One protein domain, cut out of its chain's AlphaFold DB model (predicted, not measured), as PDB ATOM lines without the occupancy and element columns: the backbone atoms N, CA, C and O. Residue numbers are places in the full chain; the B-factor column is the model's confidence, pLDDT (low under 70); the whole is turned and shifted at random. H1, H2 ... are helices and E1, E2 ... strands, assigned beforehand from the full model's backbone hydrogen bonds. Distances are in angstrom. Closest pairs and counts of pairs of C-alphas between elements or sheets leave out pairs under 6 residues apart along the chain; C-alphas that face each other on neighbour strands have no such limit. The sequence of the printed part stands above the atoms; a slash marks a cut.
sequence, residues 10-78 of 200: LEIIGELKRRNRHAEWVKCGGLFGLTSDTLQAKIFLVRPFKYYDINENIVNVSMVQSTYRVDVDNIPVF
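AT A GLANCE: This is residues 10 to 78 of the 200 residues of an uncharacterized protein of viral metagenome (UniProt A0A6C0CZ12). A small sandwich of two sheets makes the core: three strands, E4, E1 and E5, face the two-stranded hairpin E2 and E3, with the strands of the two sheets crossed at 58 degrees. H1 and H2 meet at a corner at one end of this core, and the short H3 lies at the opposite end. The printed part has 69 residues with three named helices and five named strands, in the order H1 H2 E1 H3 E2 E3 E4 E5. The sheets, in the orders E4 E1 E5 and E2 E3, are both antiparallel, and the class is mixed, helices and strands. The whole is compact, with a radius of gyration of the C-alphas of 11.9 A, yet elongated in outline, spanning 35 by 21 by 18 A.

IN THESE COORDINATES: In the larger sheet, E1 is residues 31 to 35, 13.3 A long, E5 is residues 73 to 77, 12.0 A, and E4 is residues 63 to 65. C-alpha 77 is at (-17.762, -43.620, 37.369). In the smaller sheet, E2 is residues 49 to 52, 10.4 A, and E3 is residues 58 to 61, 9.9 A. H1 is residues 10 to 18, 12.1 A, beginning with C-alpha 10 at (-14.766, -42.069, 52.369). H2 is residues 22 to 27, 8.6 A, and H3 is residues 42 to 45, with C-alpha 42 at (-7.842, -62.015, 33.773).

HOW THE PARTS SIT: E1 is the inner strand, antiparallel to E5 at 143 degrees, with N 33 and O 75 2.8 A apart, within hydrogen-bond range. On the E4 side, N 34 and O 63 are also within range at 2.8 A. The hairpin E2 and E3 has N 49 and O 61 within range at 2.7 A. Between the sheets, the closest C-alphas of E1 and E3 are those of Gly 33 and Val 61, 5.2 A apart. E3 runs on into E4 across one residue, at 89 degrees. H1 only grazes the larger sheet with residues 12 to 16. H1 and H2 only just touch, only at the corner by their link, with 3 pairs of C-alphas within 8 A; the closest are Leu 16 and His 22, 4.7 A. Their lines are about perpendicular, at 81 degrees. H3 only grazes that sheet too, with residues 43 to 45, and is apart from H1 and H2. Each O i to N i+4 pair in H1 and H2 is within hydrogen-bond range; H3 is too short for such a pair.

THE WHOLE: The C-alphas farthest apart are those of Asn 20 and Gln 40, 35.8 A. The printed part has no cut and no long link. Its mean pLDDT is 81.2, with residue 28, residues 42 to 43 and residues 45 to 50 under 70.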
ATOM      1  N   LEU A  10     -14.490 -43.316  51.660       93.12
ATOM      2  CA  LEU A  10     -14.766 -42.069  52.369       93.12
ATOM      3  C   LEU A  10     -14.078 -40.870  51.709       93.12
ATOM      4  O   LEU A  10     -14.688 -39.806  51.604       93.12
ATOM      5  N   GLU A  11     -12.845 -41.039  51.228       92.38
ATOM      6  CA  GLU A  11     -12.121 -39.991  50.502       92.38
ATOM      7  C   GLU A  11     -12.794 -39.662  49.167       92.38
ATOM      8  O   GLU A  11     -12.993 -38.487  48.853       92.38
ATOM      9  N   ILE A  12     -13.218 -40.682  48.411       91.38
ATOM     10  CA  ILE A  12     -13.912 -40.486  47.129       91.38
ATOM     11  C   ILE A  12     -15.244 -39.760  47.347       91.38
ATOM     12  O   ILE A  12     -15.548 -38.785  46.658       91.38
ATOM     13  N   ILE A  13     -16.029 -40.193  48.336       93.62
ATOM     14  CA  ILE A  13     -17.295 -39.547  48.704       93.62
ATOM     15  C   ILE A  13     -17.056 -38.107  49.170       93.62
ATOM     16  O   ILE A  13     -17.822 -37.207  48.807       93.62
ATOM     17  N   GLY A  14     -16.006 -37.870  49.958       94.88
ATOM     18  CA  GLY A  14     -15.602 -36.537  50.397       94.88
ATOM     19  C   GLY A  14     -15.319 -35.609  49.216       94.88
ATOM     20  O   GLY A  14     -15.867 -34.508  49.150       94.88
ATOM     21  N   GLU A  15     -14.553 -36.083  48.237       92.69
ATOM     22  CA  GLU A  15     -14.238 -35.327  47.025       92.69
ATOM     23  C   GLU A  15     -15.486 -35.070  46.159       92.69
ATOM     24  O   GLU A  15     -15.703 -33.949  45.689       92.69
ATOM     25  N   LEU A  16     -16.357 -36.071  45.996       92.31
ATOM     26  CA  LEU A  16     -17.638 -35.932  45.291       92.31
ATOM     27  C   LEU A  16     -18.521 -34.851  45.914       92.31
ATOM     28  O   LEU A  16     -19.145 -34.067  45.192       92.31
ATOM     29  N   LYS A  17     -18.580 -34.792  47.249       95.62
ATOM     30  CA  LYS A  17     -19.312 -33.750  47.979       95.62
ATOM     31  C   LYS A  17     -18.650 -32.389  47.799       95.62
ATOM     32  O   LYS A  17     -19.345 -31.436  47.462       95.62
ATOM     33  N   ARG A  18     -17.322 -32.306  47.930       95.31
ATOM     34  CA  ARG A  18     -16.548 -31.067  47.737       95.31
ATOM     35  C   ARG A  18     -16.762 -30.453  46.350       95.31
ATOM     36  O   ARG A  18     -16.764 -29.235  46.212       95.31
ATOM     37  N   ARG A  19     -16.968 -31.291  45.331       88.88
ATOM     38  CA  ARG A  19     -17.238 -30.882  43.943       88.88
ATOM     39  C   ARG A  19     -18.720 -30.756  43.594       88.88
ATOM     40  O   ARG A  19     -19.036 -30.544  42.431       88.88
ATOM     41  N   ASN A  20     -19.630 -30.891  44.559       92.62
ATOM     42  CA  ASN A  20     -21.082 -30.869  44.343       92.62
ATOM     43  C   ASN A  20     -21.609 -31.930  43.349       92.62
ATOM     44  O   ASN A  20     -22.690 -31.769  42.788       92.62
ATOM     45  N   ARG A  21     -20.891 -33.045  43.155       84.38
ATOM     46  CA  ARG A  21     -21.276 -34.138  42.234       84.38
ATOM     47  C   ARG A  21     -21.829 -35.378  42.931       84.38
ATOM     48  O   ARG A  21     -22.292 -36.305  42.278       84.38
ATOM     49  N   HIS A  22     -21.824 -35.403  44.262       92.62
ATOM     50  CA  HIS A  22     -22.294 -36.552  45.041       92.62
ATOM     51  C   HIS A  22     -23.753 -36.936  44.738       92.62
ATOM     52  O   HIS A  22     -24.046 -38.107  44.523       92.62
ATOM     53  N   ALA A  23     -24.669 -35.964  44.679       86.25
ATOM     54  CA  ALA A  23     -26.080 -36.240  44.392       86.25
ATOM     55  C   ALA A  23     -26.290 -36.809  42.977       86.25
ATOM     56  O   ALA A  23     -27.082 -37.730  42.785       86.25
ATOM     57  N   GLU A  24     -25.551 -36.286  41.995       80.12
ATOM     58  CA  GLU A  24     -25.533 -36.792  40.621       80.12
ATOM     59  C   GLU A  24     -25.017 -38.237  40.572       80.12
ATOM     60  O   GLU A  24     -25.653 -39.101  39.971       80.12
ATOM     61  N   TRP A  25     -23.898 -38.513  41.244       85.19
ATOM     62  CA  TRP A  25     -23.297 -39.843  41.295       85.19
ATOM     63  C   TRP A  25     -24.253 -40.877  41.905       85.19
ATOM     64  O   TRP A  25     -24.486 -41.925  41.301       85.19
ATOM     65  N   VAL A  26     -24.890 -40.544  43.034       82.06
ATOM     66  CA  VAL A  26     -25.917 -41.384  43.676       82.06
ATOM     67  C   VAL A  26     -27.106 -41.618  42.739       82.06
ATOM     68  O   VAL A  26     -27.532 -42.757  42.562       82.06
ATOM     69  N   LYS A  27     -27.615 -40.572  42.072       76.56
ATOM     70  CA  LYS A  27     -28.709 -40.689  41.090       76.56
ATOM     71  C   LYS A  27     -28.350 -41.614  39.920       76.56
ATOM     72  O   LYS A  27     -29.224 -42.281  39.372       76.56
ATOM     73  N   CYS A  28     -27.079 -41.651  39.535       67.31
ATOM     74  CA  CYS A  28     -26.554 -42.501  38.471       67.31
ATOM     75  C   CYS A  28     -26.211 -43.933  38.924       67.31
ATOM     76  O   CYS A  28     -25.658 -44.687  38.127       67.31
ATOM     77  N   GLY A  29     -26.548 -44.316  40.158       74.75
ATOM     78  CA  GLY A  29     -26.362 -45.670  40.686       74.75
ATOM     79  C   GLY A  29     -25.132 -45.856  41.577       74.75
ATOM     80  O   GLY A  29     -24.977 -46.939  42.126       74.75
ATOM     81  N   GLY A  30     -24.290 -44.830  41.754       82.31
ATOM     82  CA  GLY A  30     -23.199 -44.839  42.734       82.31
ATOM     83  C   GLY A  30     -22.183 -45.968  42.536       82.31
ATOM     84  O   GLY A  30     -21.998 -46.793  43.425       82.31
ATOM     85  N   LEU A  31     -21.550 -46.033  41.362       86.19
ATOM     86  CA  LEU A  31     -20.616 -47.109  41.019       86.19
ATOM     87  C   LEU A  31     -19.156 -46.636  41.007       86.19
ATOM     88  O   LEU A  31     -18.849 -45.488  40.660       86.19
ATOM     89  N   PHE A  32     -18.262 -47.566  41.337       88.75
ATOM     90  CA  PHE A  32     -16.816 -47.453  41.200       88.75
ATOM     91  C   PHE A  32     -16.346 -48.280  40.008       88.75
ATOM     92  O   PHE A  32     -16.637 -49.471  39.900       88.75
ATOM     93  N   GLY A  33     -15.588 -47.649  39.123       88.56
ATOM     94  CA  GLY A  33     -14.762 -48.339  38.155       88.56
ATOM     95  C   GLY A  33     -13.427 -48.712  38.790       88.56
ATOM     96  O   GLY A  33     -12.812 -47.887  39.463       88.56
ATOM     97  N   LEU A  34     -12.992 -49.949  38.590       88.06
ATOM     98  CA  LEU A  34     -11.761 -50.489  39.150       88.06
ATOM     99  C   LEU A  34     -10.728 -50.752  38.061       88.06
ATOM    100  O   LEU A  34     -11.059 -51.333  37.026       88.06
ATOM    101  N   THR A  35      -9.467 -50.427  38.326       86.69
ATOM    102  CA  THR A  35      -8.333 -50.833  37.485       86.69
ATOM    103  C   THR A  35      -7.141 -51.247  38.344       86.69
ATOM    104  O   THR A  35      -6.933 -50.707  39.428       86.69
ATOM    105  N   SER A  36      -6.370 -52.233  37.885       83.81
ATOM    106  CA  SER A  36      -5.105 -52.616  38.513       83.81
ATOM    107  C   SER A  36      -4.198 -53.303  37.502       83.81
ATOM    108  O   SER A  36      -4.534 -54.338  36.935       83.81
ATOM    109  N   ASP A  37      -3.044 -52.697  37.291       72.00
ATOM    110  CA  ASP A  37      -1.941 -53.146  36.451       72.00
ATOM    111  C   ASP A  37      -1.053 -54.191  37.146       72.00
ATOM    112  O   ASP A  37      -0.305 -54.912  36.487       72.00
ATOM    113  N   THR A  38      -1.164 -54.329  38.470       78.06
ATOM    114  CA  THR A  38      -0.400 -55.303  39.264       78.06
ATOM    115  C   THR A  38      -1.159 -56.604  39.512       78.06
ATOM    116  O   THR A  38      -0.544 -57.651  39.726       78.06
ATOM    117  N   LEU A  39      -2.493 -56.572  39.460       75.81
ATOM    118  CA  LEU A  39      -3.312 -57.770  39.591       75.81
ATOM    119  C   LEU A  39      -3.300 -58.567  38.283       75.81
ATOM    120  O   LEU A  39      -3.955 -58.211  37.309       75.81
ATOM    121  N   GLN A  40      -2.640 -59.727  38.286       75.81
ATOM    122  CA  GLN A  40      -2.619 -60.663  37.149       75.81
ATOM    123  C   GLN A  40      -3.946 -61.421  36.932       75.81
ATOM    124  O   GLN A  40      -3.994 -62.461  36.274       75.81
ATOM    125  N   ALA A  41      -5.050 -60.935  37.495       75.62
ATOM    126  CA  ALA A  41      -6.353 -61.545  37.303       75.62
ATOM    127  C   ALA A  41      -6.908 -61.170  35.923       75.62
ATOM    128  O   ALA A  41      -6.969 -59.996  35.563       75.62
ATOM    129  N   LYS A  42      -7.381 -62.169  35.167       69.56
ATOM    130  CA  LYS A  42      -7.842 -62.015  33.773       69.56
ATOM    131  C   LYS A  42      -8.830 -60.856  33.575       69.56
ATOM    132  O   LYS A  42      -8.754 -60.173  32.565       69.56
ATOM    133  N   ILE A  43      -9.710 -60.600  34.542       63.97
ATOM    134  CA  ILE A  43     -10.700 -59.511  34.484       63.97
ATOM    135  C   ILE A  43     -10.081 -58.101  34.485       63.97
ATOM    136  O   ILE A  43     -10.678 -57.184  33.940       63.97
ATOM    137  N   PHE A  44      -8.880 -57.927  35.046       72.81
ATOM    138  CA  PHE A  44      -8.141 -56.660  35.001       72.81
ATOM    139  C   PHE A  44      -7.225 -56.546  33.777       72.81
ATOM    140  O   PHE A  44      -6.883 -55.437  33.373       72.81
ATOM    141  N   LEU A  45      -6.878 -57.686  33.174       66.56
ATOM    142  CA  LEU A  45      -6.014 -57.796  31.996       66.56
ATOM    143  C   LEU A  45      -6.780 -57.683  30.664       66.56
ATOM    144  O   LEU A  45      -6.169 -57.476  29.616       66.56
ATOM    145  N   VAL A  46      -8.105 -57.850  30.679       56.91
ATOM    146  CA  VAL A  46      -8.971 -57.720  29.495       56.91
ATOM    147  C   VAL A  46      -9.475 -56.274  29.367       56.91
ATOM    148  O   VAL A  46      -9.651 -55.578  30.363       56.91
ATOM    149  N   ARG A  47      -9.643 -55.816  28.116       55.06
ATOM    150  CA  ARG A  47      -9.870 -54.417  27.702       55.06
ATOM    151  C   ARG A  47     -10.797 -53.613  28.640       55.06
ATOM    152  O   ARG A  47     -11.924 -54.041  28.874       55.06
ATOM    153  N   PRO A  48     -10.376 -52.412  29.074       65.81
ATOM    154  CA  PRO A  48     -11.144 -51.591  30.000       65.81
ATOM    155  C   PRO A  48     -12.345 -50.889  29.341       65.81
ATOM    156  O   PRO A  48     -12.296 -50.459  28.187       65.81
ATOM    157  N   PHE A  49     -13.410 -50.726  30.117       67.06
ATOM    158  CA  PHE A  49     -14.593 -49.919  29.837       67.06
ATOM    159  C   PHE A  49     -14.294 -48.417  29.960       67.06
ATOM    160  O   PHE A  49     -13.464 -48.015  30.768       67.06
ATOM    161  N   LYS A  50     -15.017 -47.570  29.218       66.50
ATOM    162  CA  LYS A  50     -14.859 -46.103  29.250       66.50
ATOM    163  C   LYS A  50     -15.979 -45.422  30.033       66.50
ATOM    164  O   LYS A  50     -17.150 -45.615  29.709       66.50
ATOM    165  N   TYR A  51     -15.620 -44.567  30.985       74.00
ATOM    166  CA  TYR A  51     -16.553 -43.784  31.803       74.00
ATOM    167  C   TYR A  51     -16.059 -42.359  32.004       74.00
ATOM    168  O   TYR A  51     -14.887 -42.083  31.795       74.00
ATOM    169  N   TYR A  52     -16.942 -41.461  32.434       77.38
ATOM    170  CA  TYR A  52     -16.517 -40.159  32.940       77.38
ATOM    171  C   TYR A  52     -16.170 -40.271  34.420       77.38
ATOM    172  O   TYR A  52     -16.914 -40.896  35.182       77.38
ATOM    173  N   ASP A  53     -15.062 -39.654  34.817       83.19
ATOM    174  CA  ASP A  53     -14.668 -39.523  36.213       83.19
ATOM    175  C   ASP A  53     -15.290 -38.277  36.866       83.19
ATOM    176  O   ASP A  53     -16.110 -37.545  36.297       83.19
ATOM    177  N   ILE A  54     -14.856 -38.014  38.095       84.12
ATOM    178  CA  ILE A  54     -15.236 -36.841  38.877       84.12
ATOM    179  C   ILE A  54     -14.794 -35.494  38.268       84.12
ATOM    180  O   ILE A  54     -15.391 -34.464  38.586       84.12
ATOM    181  N   ASN A  55     -13.812 -35.490  37.369       77.06
ATOM    182  CA  ASN A  55     -13.287 -34.314  36.675       77.06
ATOM    183  C   ASN A  55     -13.817 -34.165  35.241       77.06
ATOM    184  O   ASN A  55     -13.280 -33.349  34.501       77.06
ATOM    185  N   GLU A  56     -14.823 -34.949  34.845       71.81
ATOM    186  CA  GLU A  56     -15.347 -34.977  33.469       71.81
ATOM    187  C   GLU A  56     -14.333 -35.490  32.432       71.81
ATOM    188  O   GLU A  56     -14.518 -35.325  31.227       71.81
ATOM    189  N   ASN A  57     -13.285 -36.183  32.878       74.25
ATOM    190  CA  ASN A  57     -12.356 -36.858  31.989       74.25
ATOM    191  C   ASN A  57     -12.859 -38.263  31.674       74.25
ATOM    192  O   ASN A  57     -13.360 -38.975  32.546       74.25
ATOM    193  N   ILE A  58     -12.669 -38.684  30.424       72.88
ATOM    194  CA  ILE A  58     -12.905 -40.073  30.040       72.88
ATOM    195  C   ILE A  58     -11.783 -40.931  30.627       72.88
ATOM    196  O   ILE A  58     -10.608 -40.750  30.307       72.88
ATOM    197  N   VAL A  59     -12.163 -41.891  31.457       72.88
ATOM    198  CA  VAL A  59     -11.289 -42.855  32.117       72.88
ATOM    199  C   VAL A  59     -11.603 -44.270  31.658       72.88
ATOM    200  O   VAL A  59     -12.750 -44.620  31.379       72.88
ATOM    201  N   ASN A  60     -10.555 -45.082  31.592       77.94
ATOM    202  CA  ASN A  60     -10.634 -46.505  31.305       77.94
ATOM    203  C   ASN A  60     -10.636 -47.279  32.632       77.94
ATOM    204  O   ASN A  60      -9.744 -47.070  33.451       77.94
ATOM    205  N   VAL A  61     -11.600 -48.173  32.834       79.00
ATOM    206  CA  VAL A  61     -11.721 -49.014  34.035       79.00
ATOM    207  C   VAL A  61     -11.924 -50.468  33.622       79.00
ATOM    208  O   VAL A  61     -12.707 -50.748  32.723       79.00
ATOM    209  N   SER A  62     -11.231 -51.413  34.241       79.88
ATOM    210  CA  SER A  62     -11.318 -52.831  33.864       79.88
ATOM    211  C   SER A  62     -12.580 -53.519  34.396       79.88
ATOM    212  O   SER A  62     -13.042 -54.501  33.826       79.88
ATOM    213  N   MET A  63     -13.166 -53.005  35.477       80.62
ATOM    214  CA  MET A  63     -14.369 -53.554  36.110       80.62
ATOM    215  C   MET A  63     -15.231 -52.429  36.678       80.62
ATOM    216  O   MET A  63     -14.717 -51.346  36.934       80.62
ATOM    217  N   VAL A  64     -16.522 -52.677  36.907       79.38
ATOM    218  CA  VAL A  64     -17.416 -51.753  37.619       79.38
ATOM    219  C   VAL A  64     -18.152 -52.495  38.729       79.38
ATOM    220  O   VAL A  64     -18.679 -53.580  38.494       79.38
ATOM    221  N   GLN A  65     -18.203 -51.913  39.925       78.81
ATOM    222  CA  GLN A  65     -18.928 -52.456  41.074       78.81
ATOM    223  C   GLN A  65     -19.376 -51.348  42.037       78.81
ATOM    224  O   GLN A  65     -18.909 -50.217  41.958       78.81
ATOM    225  N   SER A  66     -20.276 -51.665  42.964       82.81
ATOM    226  CA  SER A  66     -20.775 -50.728  43.983       82.81
ATOM    227  C   SER A  66     -19.943 -50.708  45.270       82.81
ATOM    228  O   SER A  66     -20.262 -49.964  46.190       82.81
ATOM    229  N   THR A  67     -18.887 -51.521  45.360       85.19
ATOM    230  CA  THR A  67     -18.074 -51.667  46.576       85.19
ATOM    231  C   THR A  67     -16.644 -51.200  46.343       85.19
ATOM    232  O   THR A  67     -16.037 -51.500  45.314       85.19
ATOM    233  N   TYR A  68     -16.083 -50.493  47.319       88.88
ATOM    234  CA  TYR A  68     -14.683 -50.095  47.314       88.88
ATOM    235  C   TYR A  68     -13.739 -51.300  47.470       88.88
ATOM    236  O   TYR A  68     -14.011 -52.222  48.243       88.88
ATOM    237  N   ARG A  69     -12.595 -51.286  46.777       88.56
ATOM    238  CA  ARG A  69     -11.538 -52.297  46.931       88.56
ATOM    239  C   ARG A  69     -10.176 -51.690  47.216       88.56
ATOM    240  O   ARG A  69      -9.603 -51.023  46.373       88.56
ATOM    241  N   VAL A  70      -9.617 -52.001  48.377       88.75
ATOM    242  CA  VAL A  70      -8.352 -51.422  48.862       88.75
ATOM    243  C   VAL A  70      -7.122 -51.727  48.000       88.75
ATOM    244  O   VAL A  70      -6.129 -51.018  48.094       88.75
ATOM    245  N   ASP A  71      -7.158 -52.777  47.188       86.75
ATOM    246  CA  ASP A  71      -6.002 -53.293  46.451       86.75
ATOM    247  C   ASP A  71      -6.001 -52.931  44.956       86.75
ATOM    248  O   ASP A  71      -5.189 -53.441  44.183       86.75
ATOM    249  N   VAL A  72      -6.910 -52.045  44.540       87.12
ATOM    250  CA  VAL A  72      -7.040 -51.546  43.164       87.12
ATOM    251  C   VAL A  72      -7.316 -50.048  43.161       87.12
ATOM    252  O   VAL A  72      -7.688 -49.465  44.181       87.12
ATOM    253  N   ASP A  73      -7.193 -49.421  41.997       87.94
ATOM    254  CA  ASP A  73      -7.588 -48.029  41.833       87.94
ATOM    255  C   ASP A  73      -9.105 -47.941  41.710       87.94
ATOM    256  O   ASP A  73      -9.693 -48.527  40.799       87.94
ATOM    257  N   ASN A  74      -9.733 -47.200  42.624       90.06
ATOM    258  CA  ASN A  74     -11.174 -46.972  42.639       90.06
ATOM    259  C   ASN A  74     -11.455 -45.590  42.061       90.06
ATOM    260  O   ASN A  74     -11.015 -44.574  42.601       90.06
ATOM    261  N   ILE A  75     -12.212 -45.551  40.971       89.12
ATOM    262  CA  ILE A  75     -12.561 -44.320  40.272       89.12
ATOM    263  C   ILE A  75     -14.083 -44.192  40.303       89.12
ATOM    264  O   ILE A  75     -14.763 -45.107  39.842       89.12
ATOM    265  N   PRO A  76     -14.664 -43.101  40.831       88.94
ATOM    266  CA  PRO A  76     -16.101 -42.896  40.723       88.94
ATOM    267  C   PRO A  76     -16.454 -42.767  39.244       88.94
ATOM    268  O   PRO A  76     -15.933 -41.891  38.551       88.94
ATOM    269  N   VAL A  77     -17.320 -43.650  38.760       81.31
ATOM    270  CA  VAL A  77     -17.762 -43.620  37.369       81.31
ATOM    271  C   VAL A  77     -19.164 -43.054  37.302       81.31
ATOM    272  O   VAL A  77     -20.077 -43.472  38.013       81.31
ATOM    273  N   PHE A  78     -19.341 -42.077  36.429       74.44
ATOM    274  CA  PHE A  78     -20.656 -41.571  36.079       74.44
ATOM    275  C   PHE A  78     -21.159 -42.363  34.878       74.44
ATOM    276  O   PHE A  78     -20.374 -42.692  33.983       74.44
TER     277      PHE A  78